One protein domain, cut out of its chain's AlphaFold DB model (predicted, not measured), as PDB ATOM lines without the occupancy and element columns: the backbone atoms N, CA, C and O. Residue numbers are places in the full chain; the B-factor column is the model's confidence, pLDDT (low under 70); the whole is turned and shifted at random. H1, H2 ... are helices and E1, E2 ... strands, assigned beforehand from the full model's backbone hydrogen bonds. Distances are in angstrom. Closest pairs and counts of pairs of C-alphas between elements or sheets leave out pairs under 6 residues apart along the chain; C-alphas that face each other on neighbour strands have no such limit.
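What this domain is: This is residues 334 to 449 and 516 to 540 of the 886 residues of the protein "Type II CRISPR RNA-guided endonuclease Cas9" of Planctomycetes bacterium (UniProt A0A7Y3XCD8). The long helix H1 lies in the middle of a helical body, between H5 on one side and the short strand pair E2 and E6 on the other, with H4 meeting the first end of H1 at a corner and H6 packed across H5. Away from this body reach two arms: E1 with the loop that folds back on it, and the hairpin E4 and E5. The printed part has 141 residues with six named helices and six named strands, in the order H1 E1 H2 E2 H3 E3 E4 E5 E6 H4 H5 H6; the class is mixed, helices and strands. The strands form three separate antiparallel pairs, E1 with E3, E2 with E6 and E4 with E5. The whole is compact, with a radius of gyration of the C-alphas of 16.1 A and spans of 47 by 37 by 31 A.

Where its parts are: H1, residues 339 to 351, begins at C-alpha 339 (54.650, -13.510, -15.911) and is 17.8 A long. E1 is residues 354 to 359, 15.8 A, and H2 residues 375 to 386, 16.6 A. Then come E2, 396 to 398, H3, 399 to 405, E3, 412 to 414, E4, 418 to 422, E5, 428 to 430, and E6, 435 to 437. H4, residues 440 to 448, is 12.8 A long. H5 is residues 518 to 529, 16.3 A, and H6, residues 534 to 540, ends at C-alpha 540 (39.023, -17.115, 0.372).

How they stand to each other: H1 touches H5 the same way at 36 degrees, only just a steep tilt, the closest C-alphas being those of Leu 347 and Phe 528, 6.1 A. H1 and H4 touch only at their ends, Leu 339 to Thr 441, 6.6 A between C-alphas. H5 touches H6 with residues 524 to 528 alone, about perpendicular at 80 degrees, closest at the C-alphas of His 527 and Ala 537, 5.5 A. The closest C-alphas of H1 and E6 are those of Leu 346 and Thr 437, 6.7 A. E6 is antiparallel to E2, with N 397 and O 436 at 2.9 A. H2 and H3 only just touch, with 3 pairs of C-alphas within 8 A, the closest those of Gln 380 and Ile 405, 7.1 A. E1 and E3 are antiparallel, with N 356 and O 413 at 3.1 A; residues 358 to 359 of E1 also pair with 364 to 365. In the hairpin E4 and E5, N 419 and O 429 are 2.9 A apart. Every O i to N i+4 pair is within hydrogen-bond range in H1, H2, H3 and H6, against 4 of 5 in H4 and 7 of 8 in H5.

The domain as a whole: The C-alphas of Ser 425 and Ile 449, the two farthest apart, are 50.9 A apart. Residues 450 to 515 are not printed, and C-alphas 449 and 516 are 29.8 A apart across the cut. The link E1 to H2 is long, 15 residues. The mean pLDDT of the printed part is 85.2; residues 359 to 369 and 419 to 432 are under 70.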
ATOM      1  N   ALA A 334      56.986  -9.579  -4.923       94.69
ATOM      2  CA  ALA A 334      57.332 -10.103  -6.243       94.69
ATOM      3  C   ALA A 334      57.717  -8.972  -7.204       94.69
ATOM      4  O   ALA A 334      57.173  -7.871  -7.098       94.69
ATOM      5  N   ALA A 335      58.625  -9.233  -8.145       93.75
ATOM      6  CA  ALA A 335      58.945  -8.286  -9.210       93.75
ATOM      7  C   ALA A 335      57.757  -8.137 -10.171       93.75
ATOM      8  O   ALA A 335      57.145  -9.133 -10.553       93.75
ATOM      9  N   THR A 336      57.450  -6.904 -10.585       94.25
ATOM     10  CA  THR A 336      56.323  -6.615 -11.490       94.25
ATOM     11  C   THR A 336      56.455  -7.350 -12.824       94.25
ATOM     12  O   THR A 336      55.451  -7.786 -13.377       94.25
ATOM     13  N   ALA A 337      57.681  -7.514 -13.321       93.12
ATOM     14  CA  ALA A 337      57.976  -8.149 -14.599       93.12
ATOM     15  C   ALA A 337      57.701  -9.662 -14.670       93.12
ATOM     16  O   ALA A 337      57.669 -10.192 -15.776       93.12
ATOM     17  N   LEU A 338      57.510 -10.372 -13.552       96.25
ATOM     18  CA  LEU A 338      57.211 -11.811 -13.599       96.25
ATOM     19  C   LEU A 338      55.903 -12.067 -14.360       96.25
ATOM     20  O   LEU A 338      54.953 -11.292 -14.227       96.25
ATOM     21  N   LEU A 339      55.833 -13.172 -15.108       96.12
ATOM     22  CA  LEU A 339      54.650 -13.510 -15.911       96.12
ATOM     23  C   LEU A 339      53.393 -13.605 -15.049       96.12
ATOM     24  O   LEU A 339      52.368 -13.037 -15.406       96.12
ATOM     25  N   GLU A 340      53.498 -14.221 -13.875       96.75
ATOM     26  CA  GLU A 340      52.418 -14.328 -12.894       96.75
ATOM     27  C   GLU A 340      52.012 -12.957 -12.339       96.75
ATOM     28  O   GLU A 340      50.840 -12.685 -12.092       96.75
ATOM     29  N   SER A 341      52.977 -12.055 -12.148       96.94
ATOM     30  CA  SER A 341      52.685 -10.704 -11.661       96.94
ATOM     31  C   SER A 341      51.947  -9.877 -12.712       96.94
ATOM     32  O   SER A 341      51.019  -9.146 -12.371       96.94
ATOM     33  N   GLN A 342      52.314 -10.021 -13.987       96.06
ATOM     34  CA  GLN A 342      51.596  -9.404 -15.101       96.06
ATOM     35  C   GLN A 342      50.206 -10.023 -15.304       96.06
ATOM     36  O   GLN A 342      49.236  -9.287 -15.459       96.06
ATOM     37  N   GLU A 343      50.088 -11.352 -15.227       95.75
ATOM     38  CA  GLU A 343      48.805 -12.064 -15.286       95.75
ATOM     39  C   GLU A 343      47.864 -11.608 -14.164       95.75
ATOM     40  O   GLU A 343      46.681 -11.371 -14.397       95.75
ATOM     41  N   TYR A 344      48.391 -11.394 -12.955       96.12
ATOM     42  CA  TYR A 344      47.615 -10.873 -11.831       96.12
ATOM     43  C   TYR A 344      47.009  -9.501 -12.148       96.12
ATOM     44  O   TYR A 344      45.842  -9.267 -11.840       96.12
ATOM     45  N   LEU A 345      47.784  -8.587 -12.750       94.75
ATOM     46  CA  LEU A 345      47.300  -7.248 -13.112       94.75
ATOM     47  C   LEU A 345      46.235  -7.326 -14.208       94.75
ATOM     48  O   LEU A 345      45.195  -6.677 -14.099       94.75
ATOM     49  N   LEU A 346      46.486  -8.158 -15.219       94.44
ATOM     50  CA  LEU A 346      45.581  -8.405 -16.334       94.44
ATOM     51  C   LEU A 346      44.233  -8.958 -15.854       94.44
ATOM     52  O   LEU A 346      43.186  -8.370 -16.122       94.44
ATOM     53  N   LEU A 347      44.247 -10.056 -15.093       94.69
ATOM     54  CA  LEU A 347      43.023 -10.680 -14.588       94.69
ATOM     55  C   LEU A 347      42.313  -9.804 -13.557       94.69
ATOM     56  O   LEU A 347      41.087  -9.815 -13.490       94.69
ATOM     57  N   GLN A 348      43.049  -9.002 -12.784       92.69
ATOM     58  CA  GLN A 348      42.429  -8.017 -11.907       92.69
ATOM     59  C   GLN A 348      41.612  -6.997 -12.708       92.69
ATOM     60  O   GLN A 348      40.525  -6.628 -12.271       92.69
ATOM     61  N   ASP A 349      42.102  -6.536 -13.856       90.69
ATOM     62  CA  ASP A 349      41.349  -5.626 -14.717       90.69
ATOM     63  C   ASP A 349      40.150  -6.320 -15.378       90.69
ATOM     64  O   ASP A 349      39.044  -5.782 -15.316       90.69
ATOM     65  N   ILE A 350      40.345  -7.519 -15.937       93.44
ATOM     66  CA  ILE A 350      39.292  -8.283 -16.629       93.44
ATOM     67  C   ILE A 350      38.162  -8.677 -15.675       93.44
ATOM     68  O   ILE A 350      36.998  -8.447 -15.980       93.44
ATOM     69  N   ASN A 351      38.473  -9.214 -14.494       93.06
ATOM     70  CA  ASN A 351      37.445  -9.662 -13.546       93.06
ATOM     71  C   ASN A 351      36.675  -8.486 -12.927       93.06
ATOM     72  O   ASN A 351      35.539  -8.641 -12.487       93.06
ATOM     73  N   ASN A 352      37.286  -7.299 -12.875       90.75
ATOM     74  CA  ASN A 352      36.590  -6.086 -12.453       90.75
ATOM     75  C   ASN A 352      35.785  -5.441 -13.588       90.75
ATOM     76  O   ASN A 352      35.065  -4.475 -13.311       90.75
ATOM     77  N   LEU A 353      35.909  -5.918 -14.831       90.62
ATOM     78  CA  LEU A 353      35.239  -5.326 -15.976       90.62
ATOM     79  C   LEU A 353      33.749  -5.662 -15.953       90.62
ATOM     80  O   LEU A 353      33.336  -6.816 -15.846       90.62
ATOM     81  N   LYS A 354      32.942  -4.613 -16.050       89.75
ATOM     82  CA  LYS A 354      31.493  -4.682 -16.211       89.75
ATOM     83  C   LYS A 354      31.106  -3.735 -17.327       89.75
ATOM     84  O   LYS A 354      31.699  -2.657 -17.424       89.75
ATOM     85  N   TYR A 355      30.125  -4.112 -18.126       89.31
ATOM     86  CA  TYR A 355      29.594  -3.268 -19.186       89.31
ATOM     87  C   TYR A 355      28.097  -3.050 -19.003       89.31
ATOM     88  O   TYR A 355      27.449  -3.751 -18.229       89.31
ATOM     89  N   GLY A 356      27.573  -2.035 -19.676       87.62
ATOM     90  CA  GLY A 356      26.145  -1.772 -19.744       87.62
ATOM     91  C   GLY A 356      25.849  -0.543 -20.591       87.62
ATOM     92  O   GLY A 356      26.753   0.205 -20.984       87.62
ATOM     93  N   GLU A 357      24.567  -0.338 -20.860       81.06
ATOM     94  CA  GLU A 357      24.094   0.816 -21.612       81.06
ATOM     95  C   GLU A 357      24.184   2.110 -20.813       81.06
ATOM     96  O   GLU A 357      23.994   2.154 -19.590       81.06
ATOM     97  N   VAL A 358      24.403   3.195 -21.548       73.06
ATOM     98  CA  VAL A 358      24.488   4.537 -20.997       73.06
ATOM     99  C   VAL A 358      23.270   5.368 -21.401       73.06
ATOM    100  O   VAL A 358      23.159   5.793 -22.546       73.06
ATOM    101  N   ARG A 359      22.375   5.664 -20.443       67.50
ATOM    102  CA  ARG A 359      21.151   6.473 -20.660       67.50
ATOM    103  C   ARG A 359      21.054   7.675 -19.698       67.50
ATOM    104  O   ARG A 359      21.608   7.637 -18.598       67.50
ATOM    105  N   GLY A 360      20.320   8.726 -20.088       58.47
ATOM    106  CA  GLY A 360      19.957   9.886 -19.246       58.47
ATOM    107  C   GLY A 360      20.974  11.044 -19.178       58.47
ATOM    108  O   GLY A 360      22.139  10.904 -19.564       58.47
ATOM    109  N   ARG A 361      20.537  12.212 -18.661       47.06
ATOM    110  CA  ARG A 361      21.388  13.407 -18.442       47.06
ATOM    111  C   ARG A 361      22.507  13.072 -17.446       47.06
ATOM    112  O   ARG A 361      22.292  13.029 -16.235       47.06
ATOM    113  N   GLY A 362      23.696  12.783 -17.973       53.72
ATOM    114  CA  GLY A 362      24.890  12.449 -17.191       53.72
ATOM    115  C   GLY A 362      25.630  11.179 -17.609       53.72
ATOM    116  O   GLY A 362      26.595  10.844 -16.931       53.72
ATOM    117  N   LYS A 363      25.219  10.492 -18.688       58.84
ATOM    118  CA  LYS A 363      25.961   9.373 -19.306       58.84
ATOM    119  C   LYS A 363      26.441   8.309 -18.297       58.84
ATOM    120  O   LYS A 363      27.618   7.947 -18.274       58.84
ATOM    121  N   ARG A 364      25.522   7.800 -17.467       59.75
ATOM    122  CA  ARG A 364      25.812   6.738 -16.489       59.75
ATOM    123  C   ARG A 364      25.509   5.370 -17.075       59.75
ATOM    124  O   ARG A 364      24.468   5.222 -17.710       59.75
ATOM    125  N   ILE A 365      26.364   4.391 -16.783       65.75
ATOM    126  CA  ILE A 365      25.984   2.985 -16.940       65.75
ATOM    127  C   ILE A 365      24.820   2.738 -15.985       65.75
ATOM    128  O   ILE A 365      24.913   3.056 -14.791       65.75
ATOM    129  N   GLN A 366      23.715   2.255 -16.531       65.31
ATOM    130  CA  GLN A 366      22.516   1.975 -15.762       65.31
ATOM    131  C   GLN A 366      22.759   0.739 -14.888       65.31
ATOM    132  O   GLN A 366      23.326  -0.253 -15.337       65.31
ATOM    133  N   MET A 367      22.454   0.821 -13.589       63.09
ATOM    134  CA  MET A 367      22.835  -0.246 -12.645       63.09
ATOM    135  C   MET A 367      22.089  -1.557 -12.915       63.09
ATOM    136  O   MET A 367      22.601  -2.620 -12.589       63.09
ATOM    137  N   ASP A 368      20.911  -1.463 -13.512       63.72
ATOM    138  CA  ASP A 368      20.074  -2.542 -14.034       63.72
ATOM    139  C   ASP A 368      20.630  -3.169 -15.322       63.72
ATOM    140  O   ASP A 368      20.370  -4.338 -15.579       63.72
ATOM    141  N   THR A 369      21.464  -2.453 -16.086       68.50
ATOM    142  CA  THR A 369      22.122  -2.985 -17.296       68.50
ATOM    143  C   THR A 369      23.560  -3.442 -17.048       68.50
ATOM    144  O   THR A 369      24.253  -3.846 -17.979       68.50
ATOM    145  N   HIS A 370      24.034  -3.389 -15.795       78.38
ATOM    146  CA  HIS A 370      25.372  -3.843 -15.427       78.38
ATOM    147  C   HIS A 370      25.499  -5.357 -15.596       78.38
ATOM    148  O   HIS A 370      24.988  -6.124 -14.779       78.38
ATOM    149  N   GLN A 371      26.304  -5.778 -16.565       82.12
ATOM    150  CA  GLN A 371      26.655  -7.179 -16.746       82.12
ATOM    151  C   GLN A 371      28.162  -7.395 -16.541       82.12
ATOM    152  O   GLN A 371      28.982  -6.624 -17.055       82.12
ATOM    153  N   PRO A 372      28.568  -8.387 -15.722       87.62
ATOM    154  CA  PRO A 372      29.942  -8.869 -15.740       87.62
ATOM    155  C   PRO A 372      30.215  -9.583 -17.068       87.62
ATOM    156  O   PRO A 372      29.295 -10.083 -17.708       87.62
ATOM    157  N   LEU A 373      31.484  -9.673 -17.460       90.00
ATOM    158  CA  LEU A 373      31.852 -10.494 -18.612       90.00
ATOM    159  C   LEU A 373      31.539 -11.974 -18.355       90.00
ATOM    160  O   LEU A 373      31.883 -12.508 -17.293       90.00
ATOM    161  N   SER A 374      30.969 -12.649 -19.353       91.12
ATOM    162  CA  SER A 374      30.809 -14.105 -19.344       91.12
ATOM    163  C   SER A 374      32.167 -14.818 -19.418       91.12
ATOM    164  O   SER A 374      33.183 -14.228 -19.794       91.12
ATOM    165  N   ALA A 375      32.215 -16.110 -19.079       90.00
ATOM    166  CA  ALA A 375      33.451 -16.892 -19.184       90.00
ATOM    167  C   ALA A 375      34.008 -16.917 -20.624       90.00
ATOM    168  O   ALA A 375      35.215 -16.760 -20.807       90.00
ATOM    169  N   GLY A 376      33.132 -17.023 -21.631       92.75
ATOM    170  CA  GLY A 376      33.510 -16.969 -23.048       92.75
ATOM    171  C   GLY A 376      34.088 -15.611 -23.449       92.75
ATOM    172  O   GLY A 376      35.194 -15.549 -23.982       92.75
ATOM    173  N   GLN A 377      33.414 -14.515 -23.081       93.56
ATOM    174  CA  GLN A 377      33.893 -13.149 -23.336       93.56
ATOM    175  C   GLN A 377      35.245 -12.877 -22.659       93.56
ATOM    176  O   GLN A 377      36.143 -12.263 -23.240       93.56
ATOM    177  N   ARG A 378      35.433 -13.371 -21.425       93.88
ATOM    178  CA  ARG A 378      36.723 -13.288 -20.721       93.88
ATOM    179  C   ARG A 378      37.822 -14.000 -21.508       93.88
ATOM    180  O   ARG A 378      38.910 -13.442 -21.642       93.88
ATOM    181  N   GLN A 379      37.546 -15.189 -22.043       93.38
ATOM    182  CA  GLN A 379      38.524 -15.948 -22.821       93.38
ATOM    183  C   GLN A 379      38.858 -15.275 -24.160       93.38
ATOM    184  O   GLN A 379      40.035 -15.193 -24.508       93.38
ATOM    185  N   GLN A 380      37.865 -14.726 -24.869       94.44
ATOM    186  CA  GLN A 380      38.083 -13.963 -26.107       94.44
ATOM    187  C   GLN A 380      39.045 -12.787 -25.881       94.44
ATOM    188  O   GLN A 380      40.031 -12.637 -26.607       94.44
ATOM    189  N   LEU A 381      38.829 -11.999 -24.820       94.62
ATOM    190  CA  LEU A 381      39.734 -10.898 -24.481       94.62
ATOM    191  C   LEU A 381      41.128 -11.377 -24.077       94.62
ATOM    192  O   LEU A 381      42.110 -10.742 -24.449       94.62
ATOM    193  N   LEU A 382      41.240 -12.470 -23.318       93.44
ATOM    194  CA  LEU A 382      42.540 -13.027 -22.930       93.44
ATOM    195  C   LEU A 382      43.352 -13.493 -24.142       93.44
ATOM    196  O   LEU A 382      44.562 -13.252 -24.184       93.44
ATOM    197  N   ASN A 383      42.696 -14.101 -25.133       92.62
ATOM    198  CA  ASN A 383      43.330 -14.508 -26.385       92.62
ATOM    199  C   ASN A 383      43.851 -13.280 -27.144       92.62
ATOM    200  O   ASN A 383      45.034 -13.222 -27.478       92.62
ATOM    201  N   ALA A 384      43.016 -12.251 -27.314       93.31
ATOM    202  CA  ALA A 384      43.419 -11.014 -27.981       93.31
ATOM    203  C   ALA A 384      44.536 -10.262 -27.229       93.31
ATOM    204  O   ALA A 384      45.463  -9.750 -27.845       93.31
ATOM    205  N   LEU A 385      44.507 -10.229 -25.892       92.44
ATOM    206  CA  LEU A 385      45.533  -9.573 -25.061       92.44
ATOM    207  C   LEU A 385      46.866 -10.335 -25.015       92.44
ATOM    208  O   LEU A 385      47.854  -9.793 -24.509       92.44
ATOM    209  N   SER A 386      46.890 -11.570 -25.515       88.12
ATOM    210  CA  SER A 386      48.093 -12.397 -25.635       88.12
ATOM    211  C   SER A 386      48.760 -12.274 -27.008       88.12
ATOM    212  O   SER A 386      49.929 -12.637 -27.140       88.12
ATOM    213  N   ASP A 387      48.059 -11.733 -28.008       88.19
ATOM    214  CA  ASP A 387      48.593 -11.497 -29.348       88.19
ATOM    215  C   ASP A 387      49.150 -10.070 -29.472       88.19
ATOM    216  O   ASP A 387      48.434  -9.070 -29.375       88.19
ATOM    217  N   HIS A 388      50.457  -9.969 -29.722       84.44
ATOM    218  CA  HIS A 388      51.140  -8.689 -29.887       84.44
ATOM    219  C   HIS A 388      50.666  -7.897 -31.111       84.44
ATOM    220  O   HIS A 388      50.886  -6.686 -31.136       84.44
ATOM    221  N   LYS A 389      50.005  -8.544 -32.083       87.50
ATOM    222  CA  LYS A 389      49.427  -7.897 -33.269       87.50
ATOM    223  C   LYS A 389      48.088  -7.213 -32.989       87.50
ATOM    224  O   LYS A 389      47.715  -6.292 -33.704       87.50
ATOM    225  N   GLN A 390      47.370  -7.643 -31.952       87.62
ATOM    226  CA  GLN A 390      46.055  -7.095 -31.595       87.62
ATOM    227  C   GLN A 390      46.159  -5.855 -30.700       87.62
ATOM    228  O   GLN A 390      45.246  -5.033 -30.651       87.62
ATOM    229  N   VAL A 391      47.262  -5.718 -29.965       89.25
ATOM    230  CA  VAL A 391      47.500  -4.606 -29.039       89.25
ATOM    231  C   VAL A 391      48.316  -3.497 -29.693       89.25
ATOM    232  O   VAL A 391      49.193  -3.742 -30.516       89.25
ATOM    233  N   ASN A 392      48.101  -2.259 -29.252       85.81
ATOM    234  CA  ASN A 392      48.945  -1.148 -29.687       85.81
ATOM    235  C   ASN A 392      50.381  -1.235 -29.116       85.81
ATOM    236  O   ASN A 392      50.700  -2.074 -28.268       85.81
ATOM    237  N   GLU A 393      51.245  -0.301 -29.514       76.44
ATOM    238  CA  GLU A 393      52.624  -0.162 -29.012       76.44
ATOM    239  C   GLU A 393      52.719  -0.062 -27.477       76.44
ATOM    240  O   GLU A 393      53.720  -0.437 -26.864       76.44
ATOM    241  N   GLN A 394      51.666   0.432 -26.816       78.12
ATOM    242  CA  GLN A 394      51.580   0.509 -25.357       78.12
ATOM    243  C   GLN A 394      50.990  -0.762 -24.726       78.12
ATOM    244  O   GLN A 394      50.638  -0.753 -23.543       78.12
ATOM    245  N   ASN A 395      50.925  -1.868 -25.474       87.00
ATOM    246  CA  ASN A 395      50.421  -3.172 -25.039       87.00
ATOM    247  C   ASN A 395      48.963  -3.125 -24.565       87.00
ATOM    248  O   ASN A 395      48.596  -3.819 -23.619       87.00
ATOM    249  N   THR A 396      48.152  -2.244 -25.149       89.44
ATOM    250  CA  THR A 396      46.778  -1.992 -24.713       89.44
ATOM    251  C   THR A 396      45.797  -2.263 -25.850       89.44
ATOM    252  O   THR A 396      45.985  -1.755 -26.954       89.44
ATOM    253  N   LEU A 397      44.732  -3.020 -25.564       92.88
ATOM    254  CA  LEU A 397      43.531  -3.070 -26.402       92.88
ATOM    255  C   LEU A 397      42.671  -1.848 -26.098       92.88
ATOM    256  O   LEU A 397      42.275  -1.655 -24.947       92.88
ATOM    257  N   THR A 398      42.389  -1.025 -27.105       91.12
ATOM    258  CA  THR A 398      41.520   0.153 -26.964       91.12
ATOM    259  C   THR A 398      40.084  -0.264 -26.650       91.12
ATOM    260  O   THR A 398      39.663  -1.363 -26.997       91.12
ATOM    261  N   TRP A 399      39.303   0.605 -26.003       91.06
ATOM    262  CA  TRP A 399      37.900   0.286 -25.697       91.06
ATOM    263  C   TRP A 399      37.057  -0.025 -26.936       91.06
ATOM    264  O   TRP A 399      36.161  -0.858 -26.852       91.06
ATOM    265  N   ASP A 400      37.356   0.611 -28.069       89.50
ATOM    266  CA  ASP A 400      36.689   0.331 -29.343       89.50
ATOM    267  C   ASP A 400      37.003  -1.087 -29.825       89.50
ATOM    268  O   ASP A 400      36.086  -1.851 -30.102       89.50
ATOM    269  N   ARG A 401      38.278  -1.492 -29.780       91.19
ATOM    270  CA  ARG A 401      38.681  -2.859 -30.127       91.19
ATOM    271  C   ARG A 401      38.110  -3.898 -29.159       91.19
ATOM    272  O   ARG A 401      37.739  -4.986 -29.575       91.19
ATOM    273  N   VAL A 402      38.011  -3.570 -27.867       93.25
ATOM    274  CA  VAL A 402      37.364  -4.440 -26.867       93.25
ATOM    275  C   VAL A 402      35.880  -4.634 -27.193       93.25
ATOM    276  O   VAL A 402      35.400  -5.754 -27.074       93.25
ATOM    277  N   ARG A 403      35.154  -3.585 -27.606       93.69
ATOM    278  CA  ARG A 403      33.757  -3.718 -28.058       93.69
ATOM    279  C   ARG A 403      33.646  -4.600 -29.292       93.69
ATOM    280  O   ARG A 403      32.810  -5.488 -29.296       93.69
ATOM    281  N   GLU A 404      34.510  -4.383 -30.278       93.38
ATOM    282  CA  GLU A 404      34.525  -5.151 -31.524       93.38
ATOM    283  C   GLU A 404      34.754  -6.648 -31.271       93.38
ATOM    284  O   GLU A 404      33.985  -7.473 -31.743       93.38
ATOM    285  N   ILE A 405      35.750  -7.003 -30.448       93.50
ATOM    286  CA  ILE A 405      36.048  -8.404 -30.090       93.50
ATOM    287  C   ILE A 405      34.888  -9.066 -29.335       93.50
ATOM    288  O   ILE A 405      34.702 -10.275 -29.432       93.50
ATOM    289  N   LEU A 406      34.156  -8.291 -28.535       93.81
ATOM    290  CA  LEU A 406      33.022  -8.780 -27.753       93.81
ATOM    291  C   LEU A 406      31.683  -8.664 -28.490       93.81
ATOM    292  O   LEU A 406      30.660  -8.969 -27.879       93.81
ATOM    293  N   GLU A 407      31.688  -8.185 -29.737       93.19
ATOM    294  CA  GLU A 407      30.489  -7.953 -30.551       93.19
ATOM    295  C   GLU A 407      29.455  -7.060 -29.835       93.19
ATOM    296  O   GLU A 407      28.245  -7.274 -29.883       93.19
ATOM    297  N   LEU A 408      29.946  -6.042 -29.119       90.25
ATOM    298  CA  LEU A 408      29.120  -5.102 -28.364       90.25
ATOM    299  C   LEU A 408      28.849  -3.825 -29.161       90.25
ATOM    300  O   LEU A 408      29.756  -3.242 -29.759       90.25
ATOM    301  N   ASP A 409      27.619  -3.325 -29.056       86.81
ATOM    302  CA  ASP A 409      27.212  -2.058 -29.660       86.81
ATOM    303  C   ASP A 409      28.019  -0.848 -29.132       86.81
ATOM    304  O   ASP A 409      28.486  -0.809 -27.986       86.81
ATOM    305  N   ALA A 410      28.153   0.194 -29.957       81.62
ATOM    306  CA  ALA A 410      28.910   1.404 -29.634       81.62
ATOM    307  C   ALA A 410      28.357   2.188 -28.419       81.62
ATOM    308  O   ALA A 410      29.114   2.908 -27.743       81.62
ATOM    309  N   SER A 411      27.057   2.052 -28.130       80.25
ATOM    310  CA  SER A 411      26.382   2.656 -26.973       80.25
ATOM    311  C   SER A 411      26.773   2.008 -25.638       80.25
ATOM    312  O   SER A 411      26.668   2.652 -24.585       80.25
ATOM    313  N   ILE A 412      27.299   0.778 -25.668       85.44
ATOM    314  CA  ILE A 412      27.758   0.046 -24.489       85.44
ATOM    315  C   ILE A 412      29.086   0.614 -23.994       85.44
ATOM    316  O   ILE A 412      30.036   0.858 -24.749       85.44
ATOM    317  N   LYS A 413      29.174   0.816 -22.678       86.31
ATOM    318  CA  LYS A 413      30.378   1.334 -22.025       86.31
ATOM    319  C   LYS A 413      30.813   0.462 -20.869       86.31
ATOM    320  O   LYS A 413      29.997  -0.133 -20.172       86.31
ATOM    321  N   PHE A 414      32.121   0.452 -20.631       87.50
ATOM    322  CA  PHE A 414      32.716  -0.281 -19.520       87.50
ATOM    323  C   PHE A 414      32.855   0.585 -18.266       87.50
ATOM    324  O   PHE A 414      33.170   1.776 -18.322       87.50
ATOM    325  N   ASN A 415      32.729  -0.028 -17.093       84.19
ATOM    326  CA  ASN A 415      32.923   0.634 -15.800       84.19
ATOM    327  C   ASN A 415      34.341   1.208 -15.599       84.19
ATOM    328  O   ASN A 415      34.528   2.083 -14.758       84.19
ATOM    329  N   LEU A 416      35.335   0.724 -16.350       82.25
ATOM    330  CA  LEU A 416      36.704   1.251 -16.357       82.25
ATOM    331  C   LEU A 416      36.933   2.340 -17.429       82.25
ATOM    332  O   LEU A 416      37.914   3.086 -17.332       82.25
ATOM    333  N   GLU A 417      36.033   2.458 -18.413       81.06
ATOM    334  CA  GLU A 417      36.003   3.512 -19.446       81.06
ATOM    335  C   GLU A 417      35.399   4.823 -18.902       81.06
ATOM    336  O   GLU A 417      35.729   5.919 -19.363       81.06
ATOM    337  N   ILE A 418      34.573   4.738 -17.854       74.56
ATOM    338  CA  ILE A 418      33.853   5.876 -17.268       74.56
ATOM    339  C   ILE A 418      34.291   6.105 -15.811       74.56
ATOM    340  O   ILE A 418      34.432   5.163 -15.036       74.56
ATOM    341  N   SER A 419      34.497   7.359 -15.392       65.88
ATOM    342  CA  SER A 419      34.789   7.675 -13.986       65.88
ATOM    343  C   SER A 419      33.525   7.659 -13.130       65.88
ATOM    344  O   SER A 419      32.491   8.166 -13.535       65.88
ATOM    345  N   SER A 420      33.599   7.179 -11.887       59.12
ATOM    346  CA  SER A 420      32.495   7.305 -10.910       59.12
ATOM    347  C   SER A 420      32.209   8.748 -10.454       59.12
ATOM    348  O   SER A 420      31.219   9.004  -9.761       59.12
ATOM    349  N   ASN A 421      33.090   9.683 -10.807       58.31
ATOM    350  CA  ASN A 421      33.065  11.066 -10.369       58.31
ATOM    351  C   ASN A 421      32.342  11.987 -11.369       58.31
ATOM    352  O   ASN A 421      32.396  11.779 -12.581       58.31
ATOM    353  N   LYS A 422      31.672  13.016 -10.831       60.22
ATOM    354  CA  LYS A 422      30.884  14.000 -11.587       60.22
ATOM    355  C   LYS A 422      31.496  15.393 -11.509       60.22
ATOM    356  O   LYS A 422      31.951  15.784 -10.436       60.22
ATOM    357  N   ASP A 423      31.484  16.135 -12.602       57.78
ATOM    358  CA  ASP A 423      31.899  17.537 -12.615       57.78
ATOM    359  C   ASP A 423      30.856  18.475 -11.962       57.78
ATOM    360  O   ASP A 423      29.895  18.031 -11.324       57.78
ATOM    361  N   LYS A 424      31.074  19.795 -12.078       49.09
ATOM    362  CA  LYS A 424      30.208  20.826 -11.481       49.09
ATOM    363  C   LYS A 424      28.820  20.909 -12.136       49.09
ATOM    364  O   LYS A 424      27.884  21.307 -11.446       49.09
ATOM    365  N   SER A 425      28.677  20.536 -13.411       53.28
ATOM    366  CA  SER A 425      27.378  20.471 -14.104       53.28
ATOM    367  C   SER A 425      26.627  19.168 -13.802       53.28
ATOM    368  O   SER A 425      25.442  19.046 -14.102       53.28
ATOM    369  N   GLY A 426      27.287  18.209 -13.142       57.16
ATOM    370  CA  GLY A 426      26.713  16.921 -12.770       57.16
ATOM    371  C   GLY A 426      26.914  15.833 -13.826       57.16
ATOM    372  O   GLY A 426      26.389  14.723 -13.641       57.16
ATOM    373  N   GLU A 427      27.688  16.123 -14.877       58.09
ATOM    374  CA  GLU A 427      28.093  15.180 -15.914       58.09
ATOM    375  C   GLU A 427      29.226  14.274 -15.435       58.09
ATOM    376  O   GLU A 427      30.042  14.621 -14.578       58.09
ATOM    377  N   GLN A 428      29.258  13.053 -15.963       63.53
ATOM    378  CA  GLN A 428      30.221  12.042 -15.557       63.53
ATOM    379  C   GLN A 428      31.538  12.197 -16.325       63.53
ATOM    380  O   GLN A 428      31.563  12.310 -17.550       63.53
ATOM    381  N   ILE A 429      32.658  12.189 -15.601       60.34
ATOM    382  CA  ILE A 429      33.973  12.449 -16.191       60.34
ATOM    383  C   ILE A 429      34.447  11.198 -16.963       60.34
ATOM    384  O   ILE A 429      34.374  10.076 -16.458       60.34
ATOM    385  N   LYS A 430      34.975  11.360 -18.185       63.50
ATOM    386  CA  LYS A 430      35.596  10.249 -18.942       63.50
ATOM    387  C   LYS A 430      36.821   9.705 -18.197       63.50
ATOM    388  O   LYS A 430      37.667  10.494 -17.783       63.50
ATOM    389  N   SER A 431      36.956   8.385 -18.056       67.62
ATOM    390  CA  SER A 431      38.138   7.782 -17.428       67.62
ATOM    391  C   SER A 431      39.408   8.123 -18.211       67.62
ATOM    392  O   SER A 431      39.409   8.207 -19.436       67.62
ATOM    393  N   GLY A 432      40.528   8.285 -17.505       66.19
ATOM    394  CA  GLY A 432      41.842   8.434 -18.137       66.19
ATOM    395  C   GLY A 432      42.445   7.113 -18.635       66.19
ATOM    396  O   GLY A 432      43.600   7.119 -19.059       66.19
ATOM    397  N   LYS A 433      41.734   5.984 -18.502       77.62
ATOM    398  CA  LYS A 433      42.158   4.662 -18.978       77.62
ATOM    399  C   LYS A 433      41.669   4.477 -20.418       77.62
ATOM    400  O   LYS A 433      40.468   4.539 -20.652       77.62
ATOM    401  N   LYS A 434      42.589   4.273 -21.369       81.00
ATOM    402  CA  LYS A 434      42.288   4.166 -22.815       81.00
ATOM    403  C   LYS A 434      41.864   2.752 -23.262       81.00
ATOM    404  O   LYS A 434      41.476   2.580 -24.412       81.00
ATOM    405  N   GLY A 435      41.953   1.758 -22.376       89.12
ATOM    406  CA  GLY A 435      41.708   0.360 -22.715       89.12
ATOM    407  C   GLY A 435      42.192  -0.622 -21.647       89.12
ATOM    408  O   GLY A 435      42.462  -0.220 -20.510       89.12
ATOM    409  N   ILE A 436      42.338  -1.895 -22.019       91.94
ATOM    410  CA  ILE A 436      42.860  -2.966 -21.155       91.94
ATOM    411  C   ILE A 436      44.300  -3.279 -21.562       91.94
ATOM    412  O   ILE A 436      44.580  -3.532 -22.731       91.94
ATOM    413  N   THR A 437      45.222  -3.235 -20.602       90.81
ATOM    414  CA  THR A 437      46.640  -3.513 -20.850       90.81
ATOM    415  C   THR A 437      46.918  -5.005 -20.686       90.81
ATOM    416  O   THR A 437      46.565  -5.587 -19.663       90.81
ATOM    417  N   GLY A 438      47.557  -5.608 -21.689       92.12
ATOM    418  CA  GLY A 438      47.960  -7.012 -21.697       92.12
ATOM    419  C   GLY A 438      49.191  -7.294 -20.830       92.12
ATOM    420  O   GLY A 438      49.720  -6.422 -20.132       92.12
ATOM    421  N   ASN A 439      49.690  -8.529 -20.898       94.38
ATOM    422  CA  ASN A 439      50.912  -8.925 -20.203       94.38
ATOM    423  C   ASN A 439      52.136  -8.290 -20.881       94.38
ATOM    424  O   ASN A 439      52.653  -8.810 -21.867       94.38
ATOM    425  N   ARG A 440      52.620  -7.164 -20.345       92.62
ATOM    426  CA  ARG A 440      53.693  -6.377 -20.977       92.62
ATOM    427  C   ARG A 440      54.995  -7.157 -21.141       92.62
ATOM    428  O   ARG A 440      55.687  -6.942 -22.125       92.62
ATOM    429  N   THR A 441      55.318  -8.040 -20.197       93.62
ATOM    430  CA  THR A 441      56.508  -8.899 -20.278       93.62
ATOM    431  C   THR A 441      56.374  -9.889 -21.427       93.62
ATOM    432  O   THR A 441      57.247  -9.946 -22.285       93.62
ATOM    433  N   ALA A 442      55.270 -10.641 -21.468       94.75
ATOM    434  CA  ALA A 442      55.044 -11.639 -22.508       94.75
ATOM    435  C   ALA A 442      54.986 -10.997 -23.899       94.75
ATOM    436  O   ALA A 442      55.616 -11.495 -24.820       94.75
ATOM    437  N   LEU A 443      54.289  -9.864 -24.034       93.31
ATOM    438  CA  LEU A 443      54.157  -9.142 -25.301       93.31
ATOM    439  C   LEU A 443      55.482  -8.531 -25.773       93.31
ATOM    440  O   LEU A 443      55.733  -8.480 -26.969       93.31
ATOM    441  N   ALA A 444      56.332  -8.053 -24.860       89.75
ATOM    442  CA  ALA A 444      57.654  -7.543 -25.215       89.75
ATOM    443  C   ALA A 444      58.561  -8.662 -25.751       89.75
ATOM    444  O   ALA A 444      59.189  -8.485 -26.785       89.75
ATOM    445  N   ILE A 445      58.562  -9.829 -25.097       93.25
ATOM    446  CA  ILE A 445      59.343 -10.994 -25.537       93.25
ATOM    447  C   ILE A 445      58.786 -11.566 -26.848       93.25
ATOM    448  O   ILE A 445      59.550 -11.849 -27.764       93.25
ATOM    449  N   ALA A 446      57.461 -11.670 -26.976       93.12
ATOM    450  CA  ALA A 446      56.807 -12.183 -28.178       93.12
ATOM    451  C   ALA A 446      57.056 -11.324 -29.427       93.12
ATOM    452  O   ALA A 446      56.938 -11.838 -30.529       93.12
ATOM    453  N   ARG A 447      57.387 -10.034 -29.284       90.81
ATOM    454  CA  ARG A 447      57.791  -9.200 -30.429       90.81
ATOM    455  C   ARG A 447      59.197  -9.523 -30.936       90.81
ATOM    456  O   ARG A 447      59.456  -9.301 -32.107       90.81
ATOM    457  N   VAL A 448      60.070 -10.027 -30.064       88.19
ATOM    458  CA  VAL A 448      61.464 -10.374 -30.393       88.19
ATOM    459  C   VAL A 448      61.564 -11.810 -30.912       88.19
ATOM    460  O   VAL A 448      62.267 -12.080 -31.879       88.19
ATOM    461  N   ILE A 449      60.838 -12.739 -30.283       92.75
ATOM    462  CA  ILE A 449      60.850 -14.176 -30.611       92.75
ATOM    463  C   ILE A 449      59.425 -14.720 -30.825       92.75
ATOM    464  O   ILE A 449      58.944 -15.538 -30.035       92.75
ATOM    465  N   HIS A 516      52.210  -7.771  -3.223       93.06
ATOM    466  CA  HIS A 516      52.316  -9.063  -2.553       93.06
ATOM    467  C   HIS A 516      53.574  -9.831  -2.975       93.06
ATOM    468  O   HIS A 516      54.209  -9.483  -3.968       93.06
ATOM    469  N   CYS A 517      53.971 -10.832  -2.184       93.31
ATOM    470  CA  CYS A 517      55.048 -11.755  -2.545       93.31
ATOM    471  C   CYS A 517      54.572 -12.723  -3.631       93.31
ATOM    472  O   CYS A 517      53.369 -12.856  -3.851       93.31
ATOM    473  N   PHE A 518      55.519 -13.401  -4.281       94.31
ATOM    474  CA  PHE A 518      55.232 -14.315  -5.389       94.31
ATOM    475  C   PHE A 518      54.219 -15.394  -4.996       94.31
ATOM    476  O   PHE A 518      53.205 -15.544  -5.657       94.31
ATOM    477  N   GLU A 519      54.423 -16.031  -3.846       92.56
ATOM    478  CA  GLU A 519      53.526 -17.059  -3.308       92.56
ATOM    479  C   GLU A 519      52.071 -16.580  -3.171       92.56
ATOM    480  O   GLU A 519      51.153 -17.226  -3.660       92.56
ATOM    481  N   VAL A 520      51.850 -15.401  -2.578       93.12
ATOM    482  CA  VAL A 520      50.502 -14.824  -2.444       93.12
ATOM    483  C   VAL A 520      49.904 -14.479  -3.810       93.12
ATOM    484  O   VAL A 520      48.698 -14.601  -3.993       93.12
ATOM    485  N   ILE A 521      50.719 -14.034  -4.772       95.50
ATOM    486  CA  ILE A 521      50.250 -13.766  -6.137       95.50
ATOM    487  C   ILE A 521      49.783 -15.059  -6.799       95.50
ATOM    488  O   ILE A 521      48.685 -15.079  -7.347       95.50
ATOM    489  N   THR A 522      50.573 -16.131  -6.720       94.00
ATOM    490  CA  THR A 522      50.238 -17.432  -7.311       94.00
ATOM    491  C   THR A 522      48.949 -18.008  -6.729       94.00
ATOM    492  O   THR A 522      48.131 -18.532  -7.480       94.00
ATOM    493  N   GLU A 523      48.725 -17.860  -5.424       93.31
ATOM    494  CA  GLU A 523      47.476 -18.300  -4.794       93.31
ATOM    495  C   GLU A 523      46.274 -17.448  -5.219       93.31
ATOM    496  O   GLU A 523      45.245 -17.979  -5.628       93.31
ATOM    497  N   LEU A 524      46.410 -16.117  -5.232       94.81
ATOM    498  CA  LEU A 524      45.342 -15.237  -5.722       94.81
ATOM    499  C   LEU A 524      45.008 -15.496  -7.199       94.81
ATOM    500  O   LEU A 524      43.845 -15.390  -7.586       94.81
ATOM    501  N   LEU A 525      45.999 -15.866  -8.016       95.75
ATOM    502  CA  LEU A 525      45.795 -16.209  -9.422       95.75
ATOM    503  C   LEU A 525      44.872 -17.415  -9.617       95.75
ATOM    504  O   LEU A 525      44.104 -17.416 -10.578       95.75
ATOM    505  N   ARG A 526      44.892 -18.406  -8.713       93.75
ATOM    506  CA  ARG A 526      43.974 -19.560  -8.780       93.75
ATOM    507  C   ARG A 526      42.517 -19.094  -8.783       93.75
ATOM    508  O   ARG A 526      41.744 -19.484  -9.653       93.75
ATOM    509  N   HIS A 527      42.186 -18.170  -7.886       94.38
ATOM    510  CA  HIS A 527      40.858 -17.564  -7.792       94.38
ATOM    511  C   HIS A 527      40.565 -16.583  -8.938       94.38
ATOM    512  O   HIS A 527      39.442 -16.504  -9.430       94.38
ATOM    513  N   PHE A 528      41.568 -15.835  -9.405       94.81
ATOM    514  CA  PHE A 528      41.375 -14.890 -10.508       94.81
ATOM    515  C   PHE A 528      41.052 -15.592 -11.825       94.81
ATOM    516  O   PHE A 528      40.199 -15.114 -12.572       94.81
ATOM    517  N   ARG A 529      41.668 -16.742 -12.103       93.94
ATOM    518  CA  ARG A 529      41.345 -17.542 -13.294       93.94
ATOM    519  C   ARG A 529      39.875 -17.974 -13.285       93.94
ATOM    520  O   ARG A 529      39.194 -17.830 -14.294       93.94
ATOM    521  N   GLN A 530      39.339 -18.308 -12.110       91.56
ATOM    522  CA  GLN A 530      37.919 -18.629 -11.902       91.56
ATOM    523  C   GLN A 530      36.968 -17.420 -12.027       91.56
ATOM    524  O   GLN A 530      35.758 -17.598 -12.043       91.56
ATOM    525  N   GLY A 531      37.479 -16.189 -12.149       90.62
ATOM    526  CA  GLY A 531      36.657 -14.980 -12.309       90.62
ATOM    527  C   GLY A 531      36.409 -14.183 -11.042       90.62
ATOM    528  O   GLY A 531      35.787 -13.127 -11.113       90.62
ATOM    529  N   MET A 532      36.954 -14.616  -9.904       93.31
ATOM    530  CA  MET A 532      36.802 -13.881  -8.652       93.31
ATOM    531  C   MET A 532      37.519 -12.531  -8.709       93.31
ATOM    532  O   MET A 532      38.639 -12.407  -9.226       93.31
ATOM    533  N   ILE A 533      36.911 -11.517  -8.100       92.88
ATOM    534  CA  ILE A 533      37.569 -10.221  -7.902       92.88
ATOM    535  C   ILE A 533      38.512 -10.267  -6.692       92.88
ATOM    536  O   ILE A 533      38.381 -11.095  -5.791       92.88
ATOM    537  N   TYR A 534      39.451  -9.318  -6.614       93.12
ATOM    538  CA  TYR A 534      40.455  -9.258  -5.537       93.12
ATOM    539  C   TYR A 534      39.881  -9.377  -4.120       93.12
ATOM    540  O   TYR A 534      40.484 -10.027  -3.270       93.12
ATOM    541  N   SER A 535      38.741  -8.742  -3.836       90.38
ATOM    542  CA  SER A 535      38.139  -8.800  -2.501       90.38
ATOM    543  C   SER A 535      37.606 -10.180  -2.135       90.38
ATOM    544  O   SER A 535      37.668 -10.537  -0.964       90.38
ATOM    545  N   GLU A 536      37.084 -10.925  -3.105       92.56
ATOM    546  CA  GLU A 536      36.572 -12.286  -2.914       92.56
ATOM    547  C   GLU A 536      37.738 -13.258  -2.780       92.56
ATOM    548  O   GLU A 536      37.876 -13.896  -1.742       92.56
ATOM    549  N   ALA A 537      38.670 -13.235  -3.739       93.06
ATOM    550  CA  ALA A 537      39.880 -14.054  -3.709       93.06
ATOM    551  C   ALA A 537      40.690 -13.860  -2.418       93.06
ATOM    552  O   ALA A 537      41.219 -14.810  -1.854       93.06
ATOM    553  N   LYS A 538      40.773 -12.623  -1.908       90.31
ATOM    554  CA  LYS A 538      41.445 -12.340  -0.634       90.31
ATOM    555  C   LYS A 538      40.711 -12.943   0.563       90.31
ATOM    556  O   LYS A 538      41.383 -13.389   1.483       90.31
ATOM    557  N   LYS A 539      39.375 -12.916   0.582       89.12
ATOM    558  CA  LYS A 539      38.591 -13.534   1.663       89.12
ATOM    559  C   LYS A 539      38.780 -15.044   1.666       89.12
ATOM    560  O   LYS A 539      38.979 -15.599   2.737       89.12
ATOM    561  N   GLU A 540      38.756 -15.678   0.495       89.81
ATOM    562  CA  GLU A 540      39.023 -17.115   0.372       89.81
ATOM    563  C   GLU A 540      40.442 -17.457   0.828       89.81
ATOM    564  O   GLU A 540      40.623 -18.328   1.673       89.81
TER     565      GLU A 540